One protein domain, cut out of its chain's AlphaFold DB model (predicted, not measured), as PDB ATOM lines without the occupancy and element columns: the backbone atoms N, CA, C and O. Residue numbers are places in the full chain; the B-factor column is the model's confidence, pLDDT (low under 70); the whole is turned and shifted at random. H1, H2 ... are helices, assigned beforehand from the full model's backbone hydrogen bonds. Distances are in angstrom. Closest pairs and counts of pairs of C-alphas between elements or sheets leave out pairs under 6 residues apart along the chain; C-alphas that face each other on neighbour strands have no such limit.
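This is residues 91 to 172 of the 173 residues of the protein "Toxin candidate TRINITY_DN29413_c0_g1_i1" of Pachycerianthus maua (UniProt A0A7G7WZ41). This elongated model has little regular structure: short helices H1, H2 and H3 cluster at one end, loops of residues 91 to 114 make the other, and H4 runs along one side. A short antiparallel pairing, residues 98 to 99 with 159 to 160, ties the link before H4 to those loops. The printed part has 82 residues, with H1, H2, H3, H4 in chain order and no named strand; it is all helix, with only 29 residues in named elements. It is compact, radius of gyration of the C-alphas 12.5 A, spanning 36 by 24 by 14 A.

Start at H3, residues 137 to 145, which touches H2, residues 129 to 133; their closest C-alphas, Gly 139 and Gln 131, are 4.9 A apart. H1, residues 122 to 127, is close to H3 but not clearly touching; the closest C-alphas, Cys 125 and Val 142, are 7.0 A apart. H4, residues 162 to 170, is apart from H1, H2 and H3. Every O i to N i+4 pair is within hydrogen-bond range in H1, H3 and H4; H2 has 0 of 1, and 1 of 2 O i to N i+3 pairs.

Find C-alpha 137 at (115.526, 65.050, 84.850); H3 runs 12.0 A from there. H4 runs 12.1 A to C-alpha 170 at (106.363, 71.017, 94.596).

The printed part has no cut; the link H3 to H4 is long, and residues 155 to 172 have pLDDT under 70.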
ATOM      1  N   CYS A  91     112.107  87.991  91.641       88.75
ATOM      2  CA  CYS A  91     110.893  88.464  90.975       88.75
ATOM      3  C   CYS A  91     109.605  88.141  91.746       88.75
ATOM      4  O   CYS A  91     108.625  88.856  91.566       88.75
ATOM      5  N   LEU A  92     109.599  87.153  92.653       87.25
ATOM      6  CA  LEU A  92     108.427  86.854  93.489       87.25
ATOM      7  C   LEU A  92     108.091  87.987  94.456       87.25
ATOM      8  O   LEU A  92     106.937  88.147  94.822       87.25
ATOM      9  N   LYS A  93     109.096  88.767  94.866       88.75
ATOM     10  CA  LYS A  93     108.919  89.924  95.754       88.75
ATOM     11  C   LYS A  93     108.577  91.199  94.991       88.75
ATOM     12  O   LYS A  93     108.438  92.258  95.593       88.75
ATOM     13  N   SER A  94     108.547  91.126  93.665       89.44
ATOM     14  CA  SER A  94     108.202  92.275  92.852       89.44
ATOM     15  C   SER A  94     106.698  92.524  92.874       89.44
ATOM     16  O   SER A  94     105.928  91.610  93.133       89.44
ATOM     17  N   GLU A  95     106.300  93.756  92.565       89.19
ATOM     18  CA  GLU A  95     104.902  94.204  92.567       89.19
ATOM     19  C   GLU A  95     103.945  93.262  91.824       89.19
ATOM     20  O   GLU A  95     102.868  92.963  92.327       89.19
ATOM     21  N   TYR A  96     104.358  92.762  90.657       85.50
ATOM     22  CA  TYR A  96     103.526  91.876  89.846       85.50
ATOM     23  C   TYR A  96     103.887  90.402  90.031       85.50
ATOM     24  O   TYR A  96     103.015  89.553  89.928       85.50
ATOM     25  N   GLY A  97     105.141  90.080  90.352       88.00
ATOM     26  CA  GLY A  97     105.619  88.706  90.501       88.00
ATOM     27  C   GLY A  97     106.552  88.271  89.368       88.00
ATOM     28  O   GLY A  97     107.181  89.083  88.679       88.00
ATOM     29  N   CYS A  98     106.681  86.959  89.185       89.00
ATOM     30  CA  CYS A  98     107.537  86.390  88.147       89.00
ATOM     31  C   CYS A  98     106.748  86.069  86.882       89.00
ATOM     32  O   CYS A  98     105.612  85.615  86.940       89.00
ATOM     33  N   CYS A  99     107.399  86.165  85.732       88.19
ATOM     34  CA  CYS A  99     106.938  85.507  84.522       88.19
ATOM     35  C   CYS A  99     106.968  83.978  84.677       88.19
ATOM     36  O   CYS A  99     107.612  83.425  85.576       88.19
ATOM     37  N   TRP A 100     106.336  83.274  83.736       84.31
ATOM     38  CA  TRP A 100     106.288  81.805  83.705       84.31
ATOM     39  C   TRP A 100     107.653  81.093  83.684       84.31
ATOM     40  O   TRP A 100     107.732  79.889  83.932       84.31
ATOM     41  N   ASP A 101     108.732  81.811  83.376       84.06
ATOM     42  CA  ASP A 101     110.104  81.302  83.387       84.06
ATOM     43  C   ASP A 101     110.771  81.348  84.775       84.06
ATOM     44  O   ASP A 101     111.897  80.858  84.919       84.06
ATOM     45  N   PHE A 102     110.090  81.916  85.780       83.00
ATOM     46  CA  PHE A 102     110.546  82.100  87.164       83.00
ATOM     47  C   PHE A 102     111.853  82.887  87.309       83.00
ATOM     48  O   PHE A 102     112.571  82.736  88.300       83.00
ATOM     49  N   LYS A 103     112.188  83.694  86.304       87.50
ATOM     50  CA  LYS A 103     113.421  84.487  86.260       87.50
ATOM     51  C   LYS A 103     113.130  85.937  85.948       87.50
ATOM     52  O   LYS A 103     113.705  86.826  86.566       87.50
ATOM     53  N   THR A 104     112.255  86.159  84.981       89.75
ATOM     54  CA  THR A 104     111.933  87.492  84.502       89.75
ATOM     55  C   THR A 104     110.891  88.112  85.429       89.75
ATOM     56  O   THR A 104     109.891  87.474  85.758       89.75
ATOM     57  N   LYS A 105     111.128  89.347  85.882       92.06
ATOM     58  CA  LYS A 105     110.131  90.141  86.610       92.06
ATOM     59  C   LYS A 105     109.042  90.588  85.633       92.06
ATOM     60  O   LYS A 105     109.370  91.151  84.591       92.06
ATOM     61  N   ALA A 106     107.778  90.360  85.978       90.44
ATOM     62  CA  ALA A 106     106.667  90.890  85.199       90.44
ATOM     63  C   ALA A 106     106.545  92.407  85.417       90.44
ATOM     64  O   ALA A 106     106.730  92.902  86.532       90.44
ATOM     65  N   LEU A 107     106.253  93.145  84.346       90.00
ATOM     66  CA  LEU A 107     106.049  94.597  84.386       90.00
ATOM     67  C   LEU A 107     104.585  94.982  84.617       90.00
ATOM     68  O   LEU A 107     104.310  96.135  84.922       90.00
ATOM     69  N   SER A 108     103.662  94.032  84.472       85.62
ATOM     70  CA  SER A 108     102.237  94.199  84.754       85.62
ATOM     71  C   SER A 108     101.597  92.845  85.061       85.62
ATOM     72  O   SER A 108     102.170  91.804  84.735       85.62
ATOM     73  N   LEU A 109     100.379  92.850  85.618       83.19
ATOM     74  CA  LEU A 109      99.564  91.637  85.810       83.19
ATOM     75  C   LEU A 109      99.202  90.932  84.492       83.19
ATOM     76  O   LEU A 109      98.931  89.733  84.494       83.19
ATOM     77  N   SER A 110      99.236  91.658  83.373       80.50
ATOM     78  CA  SER A 110      99.019  91.119  82.025       80.50
ATOM     79  C   SER A 110     100.246  90.385  81.469       80.50
ATOM     80  O   SER A 110     100.183  89.824  80.379       80.50
ATOM     81  N   GLY A 111     101.366  90.401  82.203       79.12
ATOM     82  CA  GLY A 111     102.616  89.760  81.806       79.12
ATOM     83  C   GLY A 111     103.475  90.595  80.860       79.12
ATOM     84  O   GLY A 111     104.276  90.040  80.103       79.12
ATOM     85  N   ASP A 112     103.351  91.922  80.899       86.62
ATOM     86  CA  ASP A 112     104.236  92.789  80.123       86.62
ATOM     87  C   ASP A 112     105.707  92.540  80.491       86.62
ATOM     88  O   ASP A 112     106.058  92.292  81.647       86.62
ATOM     89  N   GLY A 113     106.580  92.560  79.482       87.25
ATOM     90  CA  GLY A 113     108.006  92.249  79.637       87.25
ATOM     91  C   GLY A 113     108.340  90.758  79.766       87.25
ATOM     92  O   GLY A 113     109.517  90.399  79.758       87.25
ATOM     93  N   CYS A 114     107.347  89.868  79.829       88.19
ATOM     94  CA  CYS A 114     107.610  88.439  79.915       88.19
ATOM     95  C   CYS A 114     107.982  87.806  78.566       88.19
ATOM     96  O   CYS A 114     107.502  88.212  77.503       88.19
ATOM     97  N   PRO A 115     108.796  86.736  78.589       88.44
ATOM     98  CA  PRO A 115     109.141  86.006  77.381       88.44
ATOM     99  C   PRO A 115     107.908  85.357  76.745       88.44
ATOM    100  O   PRO A 115     106.990  84.893  77.429       88.44
ATOM    101  N   ARG A 116     107.920  85.243  75.412       86.44
ATOM    102  CA  ARG A 116     106.850  84.559  74.676       86.44
ATOM    103  C   ARG A 116     106.725  83.103  75.109       86.44
ATOM    104  O   ARG A 116     107.681  82.331  75.012       86.44
ATOM    105  N   CYS A 117     105.513  82.718  75.490       86.19
ATOM    106  CA  CYS A 117     105.170  81.339  75.797       86.19
ATOM    107  C   CYS A 117     105.184  80.476  74.528       86.19
ATOM    108  O   CYS A 117     104.297  80.573  73.674       86.19
ATOM    109  N   ARG A 118     106.184  79.600  74.393       87.12
ATOM    110  CA  ARG A 118     106.246  78.629  73.297       87.12
ATOM    111  C   ARG A 118     106.974  77.363  73.699       87.12
ATOM    112  O   ARG A 118     107.884  77.384  74.523       87.12
ATOM    113  N   ASP A 119     106.612  76.280  73.033       90.88
ATOM    114  CA  ASP A 119     107.403  75.063  73.055       90.88
ATOM    115  C   ASP A 119     108.623  75.232  72.155       90.88
ATOM    116  O   ASP A 119     108.509  75.698  71.020       90.88
ATOM    117  N   GLN A 120     109.792  74.827  72.643       90.31
ATOM    118  CA  GLN A 120     111.008  74.832  71.837       90.31
ATOM    119  C   GLN A 120     110.966  73.743  70.752       90.31
ATOM    120  O   GLN A 120     111.529  73.934  69.678       90.31
ATOM    121  N   PHE A 121     110.282  72.619  71.011       91.44
ATOM    122  CA  PHE A 121     110.224  71.464  70.108       91.44
ATOM    123  C   PHE A 121     108.794  70.929  69.963       91.44
ATOM    124  O   PHE A 121     108.453  69.900  70.540       91.44
ATOM    125  N   HIS A 122     107.951  71.609  69.183       86.81
ATOM    126  CA  HIS A 122     106.507  71.335  69.098       86.81
ATOM    127  C   HIS A 122     106.134  69.839  68.965       86.81
ATOM    128  O   HIS A 122     105.328  69.330  69.745       86.81
ATOM    129  N   THR A 123     106.754  69.109  68.033       91.88
ATOM    130  CA  THR A 123     106.473  67.679  67.804       91.88
ATOM    131  C   THR A 123     106.897  66.797  68.980       91.88
ATOM    132  O   THR A 123     106.154  65.905  69.391       91.88
ATOM    133  N   LEU A 124     108.074  67.057  69.562       92.25
ATOM    134  CA  LEU A 124     108.565  66.296  70.715       92.25
ATOM    135  C   LEU A 124     107.732  66.588  71.963       92.25
ATOM    136  O   LEU A 124     107.442  65.677  72.733       92.25
ATOM    137  N   CYS A 125     107.289  67.830  72.135       93.06
ATOM    138  CA  CYS A 125     106.462  68.232  73.263       93.06
ATOM    139  C   CYS A 125     105.123  67.494  73.283       93.06
ATOM    140  O   CYS A 125     104.755  66.943  74.317       93.06
ATOM    141  N   LYS A 126     104.454  67.372  72.129       93.81
ATOM    142  CA  LYS A 126     103.233  66.559  71.998       93.81
ATOM    143  C   LYS A 126     103.469  65.091  72.361       93.81
ATOM    144  O   LYS A 126     102.672  64.504  73.084       93.81
ATOM    145  N   ARG A 127     104.583  64.507  71.903       94.62
ATOM    146  CA  ARG A 127     104.932  63.104  72.185       94.62
ATOM    147  C   ARG A 127     105.209  62.845  73.667       94.62
ATOM    148  O   ARG A 127     104.871  61.779  74.171       94.62
ATOM    149  N   PHE A 128     105.834  63.795  74.356       93.31
ATOM    150  CA  PHE A 128     106.267  63.643  75.746       93.31
ATOM    151  C   PHE A 128     105.371  64.368  76.755       93.31
ATOM    152  O   PHE A 128     105.801  64.607  77.880       93.31
ATOM    153  N   ILE A 129     104.119  64.674  76.406       91.56
ATOM    154  CA  ILE A 129     103.188  65.374  77.306       91.56
ATOM    155  C   ILE A 129     102.988  64.646  78.647       91.56
ATOM    156  O   ILE A 129     102.918  65.276  79.698       91.56
ATOM    157  N   SER A 130     103.019  63.310  78.657       92.06
ATOM    158  CA  SER A 130     102.924  62.512  79.890       92.06
ATOM    159  C   SER A 130     104.117  62.690  80.840       92.06
ATOM    160  O   SER A 130     104.024  62.371  82.023       92.06
ATOM    161  N   GLN A 131     105.246  63.221  80.357       91.50
ATOM    162  CA  GLN A 131     106.425  63.509  81.179       91.50
ATOM    163  C   GLN A 131     106.278  64.808  81.978       91.50
ATOM    164  O   GLN A 131     107.020  65.005  82.939       91.50
ATOM    165  N   CYS A 132     105.320  65.678  81.639       89.12
ATOM    166  CA  CYS A 132     105.098  66.942  82.345       89.12
ATOM    167  C   CYS A 132     104.825  66.736  83.848       89.12
ATOM    168  O   CYS A 132     105.205  67.582  84.659       89.12
ATOM    169  N   GLU A 133     104.233  65.599  84.225       87.69
ATOM    170  CA  GLU A 133     103.905  65.236  85.613       87.69
ATOM    171  C   GLU A 133     104.980  64.381  86.292       87.69
ATOM    172  O   GLU A 133     104.963  64.200  87.509       87.69
ATOM    173  N   LYS A 134     105.941  63.849  85.531       86.69
ATOM    174  CA  LYS A 134     106.977  62.974  86.082       86.69
ATOM    175  C   LYS A 134     108.024  63.791  86.837       86.69
ATOM    176  O   LYS A 134     108.477  64.842  86.377       86.69
ATOM    177  N   LYS A 135     108.445  63.293  87.997       81.56
ATOM    178  CA  LYS A 135     109.623  63.813  88.699       81.56
ATOM    179  C   LYS A 135     110.903  63.396  87.960       81.56
ATOM    180  O   LYS A 135     110.882  62.506  87.109       81.56
ATOM    181  N   GLY A 136     112.021  64.045  88.271       77.50
ATOM    182  CA  GLY A 136     113.317  63.718  87.669       77.50
ATOM    183  C   GLY A 136     113.681  64.541  86.439       77.50
ATOM    184  O   GLY A 136     112.922  65.391  85.967       77.50
ATOM    185  N   ARG A 137     114.884  64.269  85.920       78.75
ATOM    186  CA  ARG A 137     115.526  65.050  84.850       78.75
ATOM    187  C   ARG A 137     114.690  65.128  83.576       78.75
ATOM    188  O   ARG A 137     114.616  66.193  82.977       78.75
ATOM    189  N   ASN A 138     114.036  64.035  83.183       83.94
ATOM    190  CA  ASN A 138     113.215  64.007  81.971       83.94
ATOM    191  C   ASN A 138     111.978  64.898  82.112       83.94
ATOM    192  O   ASN A 138     111.705  65.702  81.228       83.94
ATOM    193  N   GLY A 139     111.276  64.811  83.244       87.06
ATOM    194  CA  GLY A 139     110.143  65.689  83.506       87.06
ATOM    195  C   GLY A 139     110.562  67.152  83.626       87.06
ATOM    196  O   GLY A 139     109.944  68.011  83.006       87.06
ATOM    197  N   GLU A 140     111.655  67.451  84.340       84.94
ATOM    198  CA  GLU A 140     112.203  68.815  84.446       84.94
ATOM    199  C   GLU A 140     112.571  69.380  83.066       84.94
ATOM    200  O   GLU A 140     112.212  70.511  82.731       84.94
ATOM    201  N   TYR A 141     113.233  68.571  82.237       87.94
ATOM    202  CA  TYR A 141     113.602  68.939  80.876       87.94
ATOM    203  C   TYR A 141     112.372  69.241  80.019       87.94
ATOM    204  O   TYR A 141     112.313  70.299  79.390       87.94
ATOM    205  N   VAL A 142     111.378  68.347  80.018       90.62
ATOM    206  CA  VAL A 142     110.153  68.521  79.233       90.62
ATOM    207  C   VAL A 142     109.388  69.750  79.718       90.62
ATOM    208  O   VAL A 142     109.070  70.599  78.898       90.62
ATOM    209  N   ARG A 143     109.202  69.955  81.027       87.31
ATOM    210  CA  ARG A 143     108.550  71.167  81.563       87.31
ATOM    211  C   ARG A 143     109.235  72.462  81.129       87.31
ATOM    212  O   ARG A 143     108.556  73.425  80.805       87.31
ATOM    213  N   LYS A 144     110.571  72.479  81.090       86.50
ATOM    214  CA  LYS A 144     111.360  73.657  80.699       86.50
ATOM    215  C   LYS A 144     111.336  73.932  79.194       86.50
ATOM    216  O   LYS A 144     111.452  75.079  78.775       86.50
ATOM    217  N   LYS A 145     111.291  72.881  78.374       90.31
ATOM    218  CA  LYS A 145     111.368  72.973  76.904       90.31
ATOM    219  C   LYS A 145     110.000  72.999  76.235       90.31
ATOM    220  O   LYS A 145     109.892  73.467  75.104       90.31
ATOM    221  N   CYS A 146     108.986  72.516  76.933       91.88
ATOM    222  CA  CYS A 146     107.619  72.347  76.475       91.88
ATOM    223  C   CYS A 146     106.644  73.081  77.399       91.88
ATOM    224  O   CYS A 146     105.595  72.547  77.753       91.88
ATOM    225  N   SER A 147     107.011  74.286  77.842       87.94
ATOM    226  CA  SER A 147     106.250  75.059  78.825       87.94
ATOM    227  C   SER A 147     104.801  75.289  78.400       87.94
ATOM    228  O   SER A 147     103.910  75.250  79.245       87.94
ATOM    229  N   LYS A 148     104.532  75.461  77.099       89.06
ATOM    230  CA  LYS A 148     103.169  75.651  76.590       89.06
ATOM    231  C   LYS A 148     102.392  74.336  76.606       89.06
ATOM    232  O   LYS A 148     101.305  74.283  77.172       89.06
ATOM    233  N   THR A 149     102.961  73.265  76.047       91.00
ATOM    234  CA  THR A 149     102.321  71.934  76.027       91.00
ATOM    235  C   THR A 149     102.073  71.398  77.437       91.00
ATOM    236  O   THR A 149     101.019  70.835  77.709       91.00
ATOM    237  N   CYS A 150     103.013  71.609  78.356       88.56
ATOM    238  CA  CYS A 150     102.867  71.213  79.751       88.56
ATOM    239  C   CYS A 150     101.985  72.167  80.581       88.56
ATOM    240  O   CYS A 150     101.838  71.955  81.785       88.56
ATOM    241  N   GLY A 151     101.429  73.223  79.977       85.19
ATOM    242  CA  GLY A 151     100.502  74.145  80.632       85.19
ATOM    243  C   GLY A 151     101.132  75.099  81.653       85.19
ATOM    244  O   GLY A 151     100.416  75.618  82.503       85.19
ATOM    245  N   PHE A 152     102.445  75.337  81.587       79.56
ATOM    246  CA  PHE A 152     103.150  76.324  82.421       79.56
ATOM    247  C   PHE A 152     102.899  77.766  81.979       79.56
ATOM    248  O   PHE A 152     103.129  78.692  82.748       79.56
ATOM    249  N   CYS A 153     102.442  77.963  80.746       81.06
ATOM    250  CA  CYS A 153     102.058  79.268  80.237       81.06
ATOM    251  C   CYS A 153     100.958  79.128  79.177       81.06
ATOM    252  O   CYS A 153     100.807  78.071  78.553       81.06
ATOM    253  N   ARG A 154     100.172  80.191  78.980       71.44
ATOM    254  CA  ARG A 154      99.147  80.291  77.926       71.44
ATOM    255  C   ARG A 154      99.456  81.470  77.002       71.44
ATOM    256  O   ARG A 154     100.502  82.088  77.147       71.44
ATOM    257  N   ASN A 155      98.620  81.663  75.977       59.28
ATOM    258  CA  ASN A 155      98.890  82.486  74.788       59.28
ATOM    259  C   ASN A 155      99.299  83.941  75.072       59.28
ATOM    260  O   ASN A 155      99.935  84.524  74.202       59.28
ATOM    261  N   ASP A 156      99.070  84.436  76.287       55.22
ATOM    262  CA  ASP A 156      99.594  85.698  76.793       55.22
ATOM    263  C   ASP A 156     100.373  85.430  78.081       55.22
ATOM    264  O   ASP A 156     100.054  84.520  78.856       55.22
ATOM    265  N   ALA A 157     101.467  86.163  78.245       58.81
ATOM    266  CA  ALA A 157     102.401  86.018  79.340       58.81
ATOM    267  C   ALA A 157     101.694  85.910  80.699       58.81
ATOM    268  O   ALA A 157     101.076  86.848  81.181       58.81
ATOM    269  N   MET A 158     101.791  84.744  81.336       66.06
ATOM    270  CA  MET A 158     101.257  84.582  82.681       66.06
ATOM    271  C   MET A 158     102.253  85.121  83.696       66.06
ATOM    272  O   MET A 158     103.445  84.787  83.653       66.06
ATOM    273  N   VAL A 159     101.720  85.896  84.629       60.88
ATOM    274  CA  VAL A 159     102.388  86.212  85.880       60.88
ATOM    275  C   VAL A 159     102.076  85.106  86.879       60.88
ATOM    276  O   VAL A 159     100.936  84.659  87.003       60.88
ATOM    277  N   ILE A 160     103.111  84.610  87.538       68.81
ATOM    278  CA  ILE A 160     103.026  83.561  88.540       68.81
ATOM    279  C   ILE A 160     103.124  84.208  89.921       68.81
ATOM    280  O   ILE A 160     104.165  84.762  90.284       68.81
ATOM    281  N   ASP A 161     102.033  84.094  90.679       61.88
ATOM    282  CA  ASP A 161     101.976  84.420  92.103       61.88
ATOM    283  C   ASP A 161     102.731  83.384  92.962       61.88
ATOM    284  O   ASP A 161     103.149  82.316  92.499       61.88
ATOM    285  N   GLU A 162     102.919  83.690  94.246       61.12
ATOM    286  CA  GLU A 162     103.642  82.820  95.178       61.12
ATOM    287  C   GLU A 162     102.983  81.432  95.340       61.12
ATOM    288  O   GLU A 162     103.675  80.418  95.451       61.12
ATOM    289  N   GLN A 163     101.650  81.341  95.286       64.88
ATOM    290  CA  GLN A 163     100.926  80.068  95.402       64.88
ATOM    291  C   GLN A 163     101.156  79.171  94.181       64.88
ATOM    292  O   GLN A 163     101.422  77.971  94.301       64.88
ATOM    293  N   THR A 164     101.117  79.760  92.992       66.69
ATOM    294  CA  THR A 164     101.392  79.107  91.718       66.69
ATOM    295  C   THR A 164     102.867  78.716  91.650       66.69
ATOM    296  O   THR A 164     103.167  77.578  91.282       66.69
ATOM    297  N   PHE A 165     103.783  79.565  92.127       63.03
ATOM    298  CA  PHE A 165     105.194  79.216  92.308       63.03
ATOM    299  C   PHE A 165     105.365  77.993  93.209       63.03
ATOM    300  O   PHE A 165     106.025  77.034  92.808       63.03
ATOM    301  N   ASN A 166     104.729  77.963  94.378       58.91
ATOM    302  CA  ASN A 166     104.829  76.843  95.313       58.91
ATOM    303  C   ASN A 166     104.223  75.549  94.743       58.91
ATOM    304  O   ASN A 166     104.810  74.471  94.882       58.91
ATOM    305  N   ARG A 167     103.117  75.635  93.998       62.62
ATOM    306  CA  ARG A 167     102.524  74.499  93.270       62.62
ATOM    307  C   ARG A 167     103.433  73.966  92.157       62.62
ATOM    308  O   ARG A 167     103.467  72.763  91.905       62.62
ATOM    309  N   HIS A 168     104.173  74.830  91.469       62.41
ATOM    310  CA  HIS A 168     105.134  74.400  90.450       62.41
ATOM    311  C   HIS A 168     106.446  73.893  91.065       62.41
ATOM    312  O   HIS A 168     107.005  72.914  90.571       62.41
ATOM    313  N   ARG A 169     106.898  74.485  92.174       55.22
ATOM    314  CA  ARG A 169     108.069  74.058  92.953       55.22
ATOM    315  C   ARG A 169     107.880  72.660  93.537       55.22
ATOM    316  O   ARG A 169     108.776  71.835  93.416       55.22
ATOM    317  N   THR A 170     106.704  72.356  94.074       51.44
ATOM    318  CA  THR A 170     106.363  71.017  94.596       51.44
ATOM    319  C   THR A 170     106.262  69.943  93.508       51.44
ATOM    320  O   THR A 170     106.480  68.771  93.792       51.44
ATOM    321  N   LYS A 171     106.019  70.315  92.240       49.59
ATOM    322  CA  LYS A 171     106.148  69.406  91.079       49.59
ATOM    323  C   LYS A 171     107.603  69.190  90.626       49.59
ATOM    324  O   LYS A 171     107.865  68.324  89.788       49.59
ATOM    325  N   LEU A 172     108.541  69.998  91.124       43.31
ATOM    326  CA  LEU A 172     109.979  69.932  90.831       43.31
ATOM    327  C   LEU A 172     110.800  69.296  91.970       43.31
ATOM    328  O   LEU A 172     111.963  68.969  91.740       43.31
TER     329      LEU A 172